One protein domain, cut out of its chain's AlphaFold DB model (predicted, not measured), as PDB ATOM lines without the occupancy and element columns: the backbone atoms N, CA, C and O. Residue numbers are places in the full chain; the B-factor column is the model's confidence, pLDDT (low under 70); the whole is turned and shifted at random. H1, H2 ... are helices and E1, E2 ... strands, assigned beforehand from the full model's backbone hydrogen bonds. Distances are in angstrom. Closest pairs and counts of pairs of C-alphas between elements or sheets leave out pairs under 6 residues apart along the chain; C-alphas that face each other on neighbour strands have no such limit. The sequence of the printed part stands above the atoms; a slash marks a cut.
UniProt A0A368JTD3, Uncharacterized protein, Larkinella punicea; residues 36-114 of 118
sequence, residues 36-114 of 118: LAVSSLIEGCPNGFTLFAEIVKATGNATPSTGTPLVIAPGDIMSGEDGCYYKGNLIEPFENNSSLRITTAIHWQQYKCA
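AT A GLANCE: This is residues 36 to 114 of the 118 residues of an uncharacterized protein of Larkinella punicea (UniProt A0A368JTD3). One strongly twisted sheet of seven strands makes the body of the domain, and a single short helix, H1, packs across it at E5. Residues 65 to 76, a long stretch with no named element, run from E2 at one edge of the sheet to E3 at the other. The printed part has 79 residues with one named helix and seven named strands, along the chain H1 E1 E2 E3 E4 E5 E6 E7; the sheet's order is E2 E1 E7 E6 E5 E4 E3, antiparallel but for E5 and E4, which meet only at a point. The class is mostly strand, and the whole is compact and rounded, with a radius of gyration of the C-alphas of 11.9 A and spans of 32 by 29 by 22 A.

IN THESE COORDINATES: In the sheet, E2 is residues 62 to 64, E1 is 49 to 56 and 19.6 A long, E7 is 107 to 113 and 19.1 A long, E6 is 99 to 103 and 13.3 A long, E5 is 89 to 94 and 14.9 A long, E4 is 84 to 86, and E3 is 77 to 79. H1 is residues 36 to 43, 10.4 A long. C-alpha 36, where H1 begins, is at (48.429, 108.751, 179.170), and C-alpha 113, where E7 ends, is at (55.624, 99.339, 191.157).

HOW THE PARTS SIT: E5, E6 and E7 form a meander, each strand the antiparallel neighbour of the one before. N 94 and O 99 are 2.7 A apart in the hairpin of E5 and E6, and N 111 and O 100 are 2.8 A apart in that of E6 and E7. E1 is antiparallel to E7 at 158 degrees, with N 110 and O 53 at 2.8 A; it bends by 58 degrees at residue 52. The edge strand E2 forms a hairpin with E1, with N 63 and O 54 at 2.8 A. Toward the other edge, the C-alphas of Leu 90 in E5 and Tyr 85 in E4 face each other at 4.6 A. E4 and the edge strand E3 form a hairpin, with N 85 and O 78 at 2.8 A. H1 is on the sheet at a height of 7.4 A, only just over E5, with 3 of its C-alphas falling on that strand. It runs across the strands, at 76 degrees to E5 on the local plane; their closest C-alphas, of Val 38 and Pro 93, are 5.9 A apart. Every O i to N i+4 pair in H1 is within hydrogen-bond range. E1 and E3 are apart.

THE WHOLE: The two C-alphas farthest apart, of Thr 59 and Gly 75, are 33.5 A apart. The printed part has no cut. The link from E2 to E3, with 12 residues, is long, and the others are tight. The mean pLDDT of the printed part is 88.7, and residue 67 alone is under 70.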
ATOM      1  N   LEU A  36      48.080 109.951 179.923       87.69
ATOM      2  CA  LEU A  36      48.429 108.751 179.170       87.69
ATOM      3  C   LEU A  36      49.654 108.046 179.765       87.69
ATOM      4  O   LEU A  36      49.625 106.841 179.973       87.69
ATOM      5  N   ALA A  37      50.684 108.801 180.157       87.75
ATOM      6  CA  ALA A  37      51.858 108.239 180.826       87.75
ATOM      7  C   ALA A  37      51.540 107.639 182.210       87.75
ATOM      8  O   ALA A  37      52.104 106.612 182.579       87.75
ATOM      9  N   VAL A  38      50.627 108.256 182.969       90.75
ATOM     10  CA  VAL A  38      50.181 107.749 184.278       90.75
ATOM     11  C   VAL A  38      49.353 106.477 184.100       90.75
ATOM     12  O   VAL A  38      49.613 105.484 184.769       90.75
ATOM     13  N   SER A  39      48.403 106.483 183.166       90.19
ATOM     14  CA  SER A  39      47.553 105.340 182.837       90.19
ATOM     15  C   SER A  39      48.380 104.160 182.341       90.19
ATOM     16  O   SER A  39      48.233 103.064 182.869       90.19
ATOM     17  N   SER A  40      49.325 104.383 181.421       88.88
ATOM     18  CA  SER A  40      50.235 103.332 180.953       88.88
ATOM     19  C   SER A  40      51.103 102.764 182.077       88.88
ATOM     20  O   SER A  40      51.348 101.561 182.115       88.88
ATOM     21  N   LEU A  41      51.555 103.602 183.015       89.69
ATOM     22  CA  LEU A  41      52.313 103.139 184.176       89.69
ATOM     23  C   LEU A  41      51.450 102.286 185.120       89.69
ATOM     24  O   LEU A  41      51.913 101.260 185.612       89.69
ATOM     25  N   ILE A  42      50.201 102.692 185.356       90.44
ATOM     26  CA  ILE A  42      49.229 101.938 186.159       90.44
ATOM     27  C   ILE A  42      48.933 100.580 185.518       90.44
ATOM     28  O   ILE A  42      48.987  99.557 186.196       90.44
ATOM     29  N   GLU A  43      48.679 100.551 184.210       88.88
ATOM     30  CA  GLU A  43      48.446  99.318 183.449       88.88
ATOM     31  C   GLU A  43      49.666  98.388 183.459       88.88
ATOM     32  O   GLU A  43      49.521  97.170 183.559       88.88
ATOM     33  N   GLY A  44      50.873  98.959 183.412       87.94
ATOM     34  CA  GLY A  44      52.134  98.227 183.533       87.94
ATOM     35  C   GLY A  44      52.424  97.690 184.937       87.94
ATOM     36  O   GLY A  44      53.373  96.924 185.100       87.94
ATOM     37  N   CYS A  45      51.623  98.056 185.944       87.88
ATOM     38  CA  CYS A  45      51.835  97.695 187.338       87.88
ATOM     39  C   CYS A  45      50.625  96.974 187.971       87.88
ATOM     40  O   CYS A  45      49.945  97.514 188.850       87.88
ATOM     41  N   PRO A  46      50.350  95.718 187.575       84.31
ATOM     42  CA  PRO A  46      49.114  95.022 187.942       84.31
ATOM     43  C   PRO A  46      48.993  94.689 189.437       84.31
ATOM     44  O   PRO A  46      47.886  94.523 189.942       84.31
ATOM     45  N   ASN A  47      50.115  94.606 190.159       86.06
ATOM     46  CA  ASN A  47      50.135  94.337 191.602       86.06
ATOM     47  C   ASN A  47      49.968  95.605 192.458       86.06
ATOM     48  O   ASN A  47      49.996  95.531 193.688       86.06
ATOM     49  N   GLY A  48      49.795  96.765 191.820       89.06
ATOM     50  CA  GLY A  48      49.726  98.058 192.484       89.06
ATOM     51  C   GLY A  48      51.095  98.607 192.876       89.06
ATOM     52  O   GLY A  48      52.144  98.040 192.582       89.06
ATOM     53  N   PHE A  49      51.077  99.749 193.550       91.44
ATOM     54  CA  PHE A  49      52.258 100.543 193.842       91.44
ATOM     55  C   PHE A  49      52.578 100.538 195.334       91.44
ATOM     56  O   PHE A  49      51.756 100.924 196.162       91.44
ATOM     57  N   THR A  50      53.792 100.160 195.700       91.25
ATOM     58  CA  THR A  50      54.252 100.197 197.088       91.25
ATOM     59  C   THR A  50      54.854 101.561 197.390       91.25
ATOM     60  O   THR A  50      55.781 102.011 196.712       91.25
ATOM     61  N   LEU A  51      54.328 102.227 198.416       90.94
ATOM     62  CA  LEU A  51      54.913 103.454 198.947       90.94
ATOM     63  C   LEU A  51      56.320 103.140 199.467       90.94
ATOM     64  O   LEU A  51      56.475 102.168 200.201       90.94
ATOM     65  N   PHE A  52      57.321 103.930 199.076       88.38
ATOM     66  CA  PHE A  52      58.705 103.735 199.530       88.38
ATOM     67  C   PHE A  52      59.293 104.971 200.216       88.38
ATOM     68  O   PHE A  52      60.193 104.844 201.046       88.38
ATOM     69  N   ALA A  53      58.790 106.166 199.899       91.19
ATOM     70  CA  ALA A  53      59.228 107.396 200.540       91.19
ATOM     71  C   ALA A  53      58.091 108.410 200.652       91.19
ATOM     72  O   ALA A  53      57.318 108.621 199.717       91.19
ATOM     73  N   GLU A  54      58.043 109.091 201.790       93.62
ATOM     74  CA  GLU A  54      57.213 110.272 201.999       93.62
ATOM     75  C   GLU A  54      58.113 111.444 202.358       93.62
ATOM     76  O   GLU A  54      58.887 111.370 203.311       93.62
ATOM     77  N   ILE A  55      58.027 112.519 201.579       94.12
ATOM     78  CA  ILE A  55      58.845 113.715 201.759       94.12
ATOM     79  C   ILE A  55      57.941 114.857 202.207       94.12
ATOM     80  O   ILE A  55      57.030 115.255 201.479       94.12
ATOM     81  N   VAL A  56      58.198 115.403 203.394       94.94
ATOM     82  CA  VAL A  56      57.469 116.564 203.922       94.94
ATOM     83  C   VAL A  56      57.834 117.795 203.098       94.94
ATOM     84  O   VAL A  56      58.992 118.200 203.074       94.94
ATOM     85  N   LYS A  57      56.855 118.443 202.461       93.31
ATOM     86  CA  LYS A  57      57.115 119.593 201.575       93.31
ATOM     87  C   LYS A  57      57.789 120.764 202.284       93.31
ATOM     88  O   LYS A  57      58.647 121.421 201.711       93.31
ATOM     89  N   ALA A  58      57.382 121.022 203.526       95.31
ATOM     90  CA  ALA A  58      57.851 122.171 204.293       95.31
ATOM     91  C   ALA A  58      59.323 122.057 204.714       95.31
ATOM     92  O   ALA A  58      60.005 123.070 204.821       95.31
ATOM     93  N   THR A  59      59.808 120.840 204.973       95.00
ATOM     94  CA  THR A  59      61.150 120.611 205.532       95.00
ATOM     95  C   THR A  59      62.074 119.846 204.594       95.00
ATOM     96  O   THR A  59      63.278 119.826 204.818       95.00
ATOM     97  N   GLY A  60      61.535 119.196 203.561       91.56
ATOM     98  CA  GLY A  60      62.277 118.280 202.697       91.56
ATOM     99  C   GLY A  60      62.655 116.960 203.375       91.56
ATOM    100  O   GLY A  60      63.364 116.156 202.775       91.56
ATOM    101  N   ASN A  61      62.196 116.711 204.606       93.00
ATOM    102  CA  ASN A  61      62.536 115.492 205.328       93.00
ATOM    103  C   ASN A  61      61.873 114.289 204.663       93.00
ATOM    104  O   ASN A  61      60.643 114.228 204.575       93.00
ATOM    105  N   ALA A  62      62.695 113.335 204.230       90.75
ATOM    106  CA  ALA A  62      62.249 112.058 203.709       90.75
ATOM    107  C   ALA A  62      62.117 111.047 204.850       90.75
ATOM    108  O   ALA A  62      63.050 110.829 205.624       90.75
ATOM    109  N   THR A  63      60.961 110.403 204.922       89.69
ATOM    110  CA  THR A  63      60.727 109.240 205.772       89.69
ATOM    111  C   THR A  63      60.558 108.017 204.877       89.69
ATOM    112  O   THR A  63      59.723 108.056 203.965       89.69
ATOM    113  N   PRO A  64      61.354 106.949 205.071       81.06
ATOM    114  CA  PRO A  64      61.072 105.684 204.420       81.06
ATOM    115  C   PRO A  64      59.720 105.197 204.931       81.06
ATOM    116  O   PRO A  64      59.466 105.187 206.135       81.06
ATOM    117  N   SER A  65      58.852 104.823 204.005       78.19
ATOM    118  CA  SER A  65      57.511 104.351 204.322       78.19
ATOM    119  C   SER A  65      57.340 102.991 203.662       78.19
ATOM    120  O   SER A  65      57.854 102.761 202.573       78.19
ATOM    121  N   THR A  66      56.714 102.059 204.370       70.75
ATOM    122  CA  THR A  66      56.366 100.734 203.852       70.75
ATOM    123  C   THR A  66      54.923 100.472 204.246       70.75
ATOM    124  O   THR A  66      54.506 100.795 205.358       70.75
ATOM    125  N   GLY A  67      54.126  99.952 203.319       66.75
ATOM    126  CA  GLY A  67      52.691  99.823 203.521       66.75
ATOM    127  C   GLY A  67      52.049  98.890 202.510       66.75
ATOM    128  O   GLY A  67      52.717  98.319 201.646       66.75
ATOM    129  N   THR A  68      50.737  98.732 202.638       74.00
ATOM    130  CA  THR A  68      49.917  97.975 201.694       74.00
ATOM    131  C   THR A  68      50.040  98.578 200.289       74.00
ATOM    132  O   THR A  68      50.001  99.807 200.170       74.00
ATOM    133  N   PRO A  69      50.154  97.759 199.226       81.69
ATOM    134  CA  PRO A  69      50.188  98.269 197.862       81.69
ATOM    135  C   PRO A  69      48.962  99.135 197.550       81.69
ATOM    136  O   PRO A  69      47.816  98.744 197.784       81.69
ATOM    137  N   LEU A  70      49.214 100.321 197.009       87.12
ATOM    138  CA  LEU A  70      48.209 101.206 196.453       87.12
ATOM    139  C   LEU A  70      47.824 100.693 195.066       87.12
ATOM    140  O   LEU A  70      48.556 100.877 194.095       87.12
ATOM    141  N   VAL A  71      46.662 100.061 194.969       87.81
ATOM    142  CA  VAL A  71      46.068  99.695 193.681       87.81
ATOM    143  C   VAL A  71      45.254 100.882 193.177       87.81
ATOM    144  O   VAL A  71      44.397 101.402 193.892       87.81
ATOM    145  N   ILE A  72      45.555 101.326 191.959       89.50
ATOM    146  CA  ILE A  72      44.865 102.421 191.277       89.50
ATOM    147  C   ILE A  72      44.272 101.834 190.003       89.50
ATOM    148  O   ILE A  72      44.997 101.188 189.252       89.50
ATOM    149  N   ALA A  73      42.979 102.027 189.749       87.44
ATOM    150  CA  ALA A  73      42.416 101.689 188.450       87.44
ATOM    151  C   ALA A  73      42.610 102.872 187.484       87.44
ATOM    152  O   ALA A  73      42.489 104.021 187.912       87.44
ATOM    153  N   PRO A  74      42.833 102.646 186.175       81.69
ATOM    154  CA  PRO A  74      42.916 103.742 185.204       81.69
ATOM    155  C   PRO A  74      41.695 104.679 185.229       81.69
ATOM    156  O   PRO A  74      41.838 105.886 185.067       81.69
ATOM    157  N   GLY A  75      40.500 104.144 185.512       85.31
ATOM    158  CA  GLY A  75      39.267 104.931 185.655       85.31
ATOM    159  C   GLY A  75      39.200 105.830 186.898       85.31
ATOM    160  O   GLY A  75      38.328 106.692 186.962       85.31
ATOM    161  N   ASP A  76      40.110 105.666 187.863       88.88
ATOM    162  CA  ASP A  76      40.207 106.528 189.050       88.88
ATOM    163  C   ASP A  76      41.004 107.815 188.781       88.88
ATOM    164  O   ASP A  76      41.090 108.689 189.651       88.88
ATOM    165  N   ILE A  77      41.626 107.920 187.600       91.00
ATOM    166  CA  ILE A  77      42.435 109.066 187.199       91.00
ATOM    167  C   ILE A  77      41.573 110.065 186.443       91.00
ATOM    168  O   ILE A  77      40.907 109.742 185.461       91.00
ATOM    169  N   MET A  78      41.629 111.316 186.882       90.38
ATOM    170  CA  MET A  78      40.969 112.430 186.218       90.38
ATOM    171  C   MET A  78      42.007 113.346 185.582       90.38
ATOM    172  O   MET A  78      42.981 113.729 186.231       90.38
ATOM    173  N   SER A  79      41.783 113.742 184.332       89.62
ATOM    174  CA  SER A  79      42.561 114.798 183.691       89.62
ATOM    175  C   SER A  79      42.064 116.177 184.135       89.62
ATOM    176  O   SER A  79      40.864 116.415 184.284       89.62
ATOM    177  N   GLY A  80      42.995 117.097 184.366       85.50
ATOM    178  CA  GLY A  80      42.712 118.484 184.720       85.50
ATOM    179  C   GLY A  80      43.699 119.464 184.089       85.50
ATOM    180  O   GLY A  80      44.549 119.100 183.268       85.50
ATOM    181  N   GLU A  81      43.567 120.740 184.455       81.81
ATOM    182  CA  GLU A  81      44.361 121.825 183.868       81.81
ATOM    183  C   GLU A  81      45.848 121.758 184.249       81.81
ATOM    184  O   GLU A  81      46.694 122.073 183.417       81.81
ATOM    185  N   ASP A  82      46.216 121.236 185.414       81.25
ATOM    186  CA  ASP A  82      47.637 121.168 185.797       81.25
ATOM    187  C   ASP A  82      48.242 119.767 185.657       81.25
ATOM    188  O   ASP A  82      49.422 119.568 185.932       81.25
ATOM    189  N   GLY A  83      47.460 118.784 185.202       88.50
ATOM    190  CA  GLY A  83      47.925 117.411 185.035       88.50
ATOM    191  C   GLY A  83      46.844 116.391 185.351       88.50
ATOM    192  O   GLY A  83      45.693 116.550 184.945       88.50
ATOM    193  N   CYS A  84      47.231 115.334 186.053       91.62
ATOM    194  CA  CYS A  84      46.375 114.197 186.375       91.62
ATOM    195  C   CYS A  84      46.129 114.124 187.855       91.62
ATOM    196  O   CYS A  84      47.007 114.460 188.644       91.62
ATOM    197  N   TYR A  85      44.951 113.651 188.233       92.50
ATOM    198  CA  TYR A  85      44.531 113.647 189.620       92.50
ATOM    199  C   TYR A  85      44.001 112.284 190.024       92.50
ATOM    200  O   TYR A  85      43.168 111.699 189.338       92.50
ATOM    201  N   TYR A  86      44.451 111.822 191.185       93.06
ATOM    202  CA  TYR A  86      43.911 110.669 191.886       93.06
ATOM    203  C   TYR A  86      43.400 111.131 193.249       93.06
ATOM    204  O   TYR A  86      44.153 111.688 194.055       93.06
ATOM    205  N   LYS A  87      42.099 110.951 193.502       92.44
ATOM    206  CA  LYS A  87      41.430 111.407 194.738       92.44
ATOM    207  C   LYS A  87      41.719 112.882 195.074       92.44
ATOM    208  O   LYS A  87      41.947 113.232 196.228       92.44
ATOM    209  N   GLY A  88      41.751 113.735 194.047       90.06
ATOM    210  CA  GLY A  88      42.009 115.174 194.179       90.06
ATOM    211  C   GLY A  88      43.477 115.572 194.373       90.06
ATOM    212  O   GLY A  88      43.760 116.758 194.502       90.06
ATOM    213  N   ASN A  89      44.417 114.623 194.368       94.12
ATOM    214  CA  ASN A  89      45.851 114.899 194.475       94.12
ATOM    215  C   ASN A  89      46.522 114.739 193.114       94.12
ATOM    216  O   ASN A  89      46.203 113.795 192.391       94.12
ATOM    217  N   LEU A  90      47.460 115.630 192.786       93.31
ATOM    218  CA  LEU A  90      48.226 115.539 191.543       93.31
ATOM    219  C   LEU A  90      49.034 114.233 191.539       93.31
ATOM    220  O   LEU A  90      49.729 113.932 192.512       93.31
ATOM    221  N   ILE A  91      48.929 113.477 190.453       94.12
ATOM    222  CA  ILE A  91      49.602 112.201 190.229       94.12
ATOM    223  C   ILE A  91      50.414 112.279 188.941       94.12
ATOM    224  O   ILE A  91      49.936 112.762 187.916       94.12
ATOM    225  N   GLU A  92      51.659 111.824 188.997       92.69
ATOM    226  CA  GLU A  92      52.594 111.935 187.881       92.69
ATOM    227  C   GLU A  92      53.593 110.768 187.869       92.69
ATOM    228  O   GLU A  92      53.900 110.203 188.928       92.69
ATOM    229  N   PRO A  93      54.129 110.402 186.693       91.25
ATOM    230  CA  PRO A  93      55.256 109.490 186.615       91.25
ATOM    231  C   PRO A  93      56.495 110.106 187.275       91.25
ATOM    232  O   PRO A  93      56.742 111.310 187.210       91.25
ATOM    233  N   PHE A  94      57.306 109.258 187.889       87.62
ATOM    234  CA  PHE A  94      58.529 109.605 188.599       87.62
ATOM    235  C   PHE A  94      59.642 108.616 188.225       87.62
ATOM    236  O   PHE A  94      59.360 107.509 187.766       87.62
ATOM    237  N   GLU A  95      60.907 109.029 188.380       82.00
ATOM    238  CA  GLU A  95      62.100 108.221 188.055       82.00
ATOM    239  C   GLU A  95      61.982 107.469 186.712       82.00
ATOM    240  O   GLU A  95      61.871 106.243 186.661       82.00
ATOM    241  N   ASN A  96      61.999 108.214 185.600       75.19
ATOM    242  CA  ASN A  96      61.969 107.666 184.234       75.19
ATOM    243  C   ASN A  96      60.736 106.795 183.924       75.19
ATOM    244  O   ASN A  96      60.847 105.805 183.207       75.19
ATOM    245  N   ASN A  97      59.565 107.161 184.454       75.88
ATOM    246  CA  ASN A  97      58.303 106.431 184.272       75.88
ATOM    247  C   ASN A  97      58.315 105.003 184.844       75.88
ATOM    248  O   ASN A  97      57.574 104.154 184.367       75.88
ATOM    249  N   SER A  98      59.152 104.726 185.846       81.19
ATOM    250  CA  SER A  98      59.151 103.439 186.564       81.19
ATOM    251  C   SER A  98      58.442 103.515 187.919       81.19
ATOM    252  O   SER A  98      58.097 102.499 188.520       81.19
ATOM    253  N   SER A  99      58.232 104.736 188.406       89.19
ATOM    254  CA  SER A  99      57.670 105.042 189.714       89.19
ATOM    255  C   SER A  99      56.571 106.083 189.576       89.19
ATOM    256  O   SER A  99      56.437 106.745 188.550       89.19
ATOM    257  N   LEU A 100      55.777 106.238 190.625       92.94
ATOM    258  CA  LEU A 100      54.640 107.138 190.661       92.94
ATOM    259  C   LEU A 100      54.795 108.104 191.831       92.94
ATOM    260  O   LEU A 100      55.189 107.705 192.925       92.94
ATOM    261  N   ARG A 101      54.485 109.381 191.618       94.06
ATOM    262  CA  ARG A 101      54.452 110.386 192.681       94.06
ATOM    263  C   ARG A 101      53.036 110.914 192.847       94.06
ATOM    264  O   ARG A 101      52.417 111.328 191.873       94.06
ATOM    265  N   ILE A 102      52.556 110.935 194.088       94.81
ATOM    266  CA  ILE A 102      51.308 111.596 194.476       94.81
ATOM    267  C   ILE A 102      51.655 112.798 195.345       94.81
ATOM    268  O   ILE A 102      52.316 112.690 196.381       94.81
ATOM    269  N   THR A 103      51.202 113.964 194.913       95.19
ATOM    270  CA  THR A 103      51.436 115.231 195.593       95.19
ATOM    271  C   THR A 103      50.208 115.587 196.419       95.19
ATOM    272  O   THR A 103      49.212 116.082 195.894       95.19
ATOM    273  N   THR A 104      50.293 115.356 197.729       93.81
ATOM    274  CA  THR A 104      49.250 115.730 198.699       93.81
ATOM    275  C   THR A 104      49.444 117.160 199.191       93.81
ATOM    276  O   THR A 104      50.397 117.829 198.797       93.81
ATOM    277  N   ALA A 105      48.589 117.656 200.089       93.12
ATOM    278  CA  ALA A 105      48.793 118.966 200.710       93.12
ATOM    279  C   ALA A 105      50.145 119.068 201.450       93.12
ATOM    280  O   ALA A 105      50.822 120.090 201.359       93.12
ATOM    281  N   ILE A 106      50.557 117.996 202.136       94.00
ATOM    282  CA  ILE A 106      51.670 118.020 203.101       94.00
ATOM    283  C   ILE A 106      52.913 117.296 202.568       94.00
ATOM    284  O   ILE A 106      54.038 117.714 202.849       94.00
ATOM    285  N   HIS A 107      52.723 116.246 201.769       94.06
ATOM    286  CA  HIS A 107      53.790 115.335 201.361       94.06
ATOM    287  C   HIS A 107      53.888 115.179 199.844       94.06
ATOM    288  O   HIS A 107      52.877 115.215 199.135       94.06
ATOM    289  N   TRP A 108      55.104 114.919 199.373       94.94
ATOM    290  CA  TRP A 108      55.331 114.160 198.147       94.94
ATOM    291  C   TRP A 108      55.461 112.685 198.516       94.94
ATOM    292  O   TRP A 108      56.412 112.296 199.194       94.94
ATOM    293  N   GLN A 109      54.496 111.881 198.092       94.31
ATOM    294  CA  GLN A 109      54.478 110.441 198.320       94.31
ATOM    295  C   GLN A 109      55.006 109.752 197.066       94.31
ATOM    296  O   GLN A 109      54.479 109.969 195.975       94.31
ATOM    297  N   GLN A 110      56.070 108.972 197.206       93.38
ATOM    298  CA  GLN A 110      56.722 108.275 196.105       93.38
ATOM    299  C   GLN A 110      56.460 106.780 196.215       93.38
ATOM    300  O   GLN A 110      56.724 106.154 197.245       93.38
ATOM    301  N   TYR A 111      55.967 106.212 195.126       92.56
ATOM    302  CA  TYR A 111      55.604 104.817 195.027       92.56
ATOM    303  C   TYR A 111      56.390 104.133 193.918       92.56
ATOM    304  O   TYR A 111      56.620 104.708 192.857       92.56
ATOM    305  N   LYS A 112      56.764 102.883 194.157       90.88
ATOM    306  CA  LYS A 112      57.371 101.995 193.168       90.88
ATOM    307  C   LYS A 112      56.360 100.949 192.770       90.88
ATOM    308  O   LYS A 112      55.528 100.565 193.592       90.88
ATOM    309  N   CYS A 113      56.425 100.489 191.529       88.69
ATOM    310  CA  CYS A 113      55.624  99.339 191.157       88.69
ATOM    311  C   CYS A 113      55.964  98.159 192.080       88.69
ATOM    312  O   CYS A 113      57.142  97.896 192.328       88.69
ATOM    313  N   ALA A 114      54.953  97.503 192.651       85.19
ATOM    314  CA  ALA A 114      55.178  96.340 193.492       85.19
ATOM    315  C   ALA A 114      55.742  95.217 192.617       85.19
ATOM    316  O   ALA A 114      55.081  94.784 191.668       85.19
TER     317      ALA A 114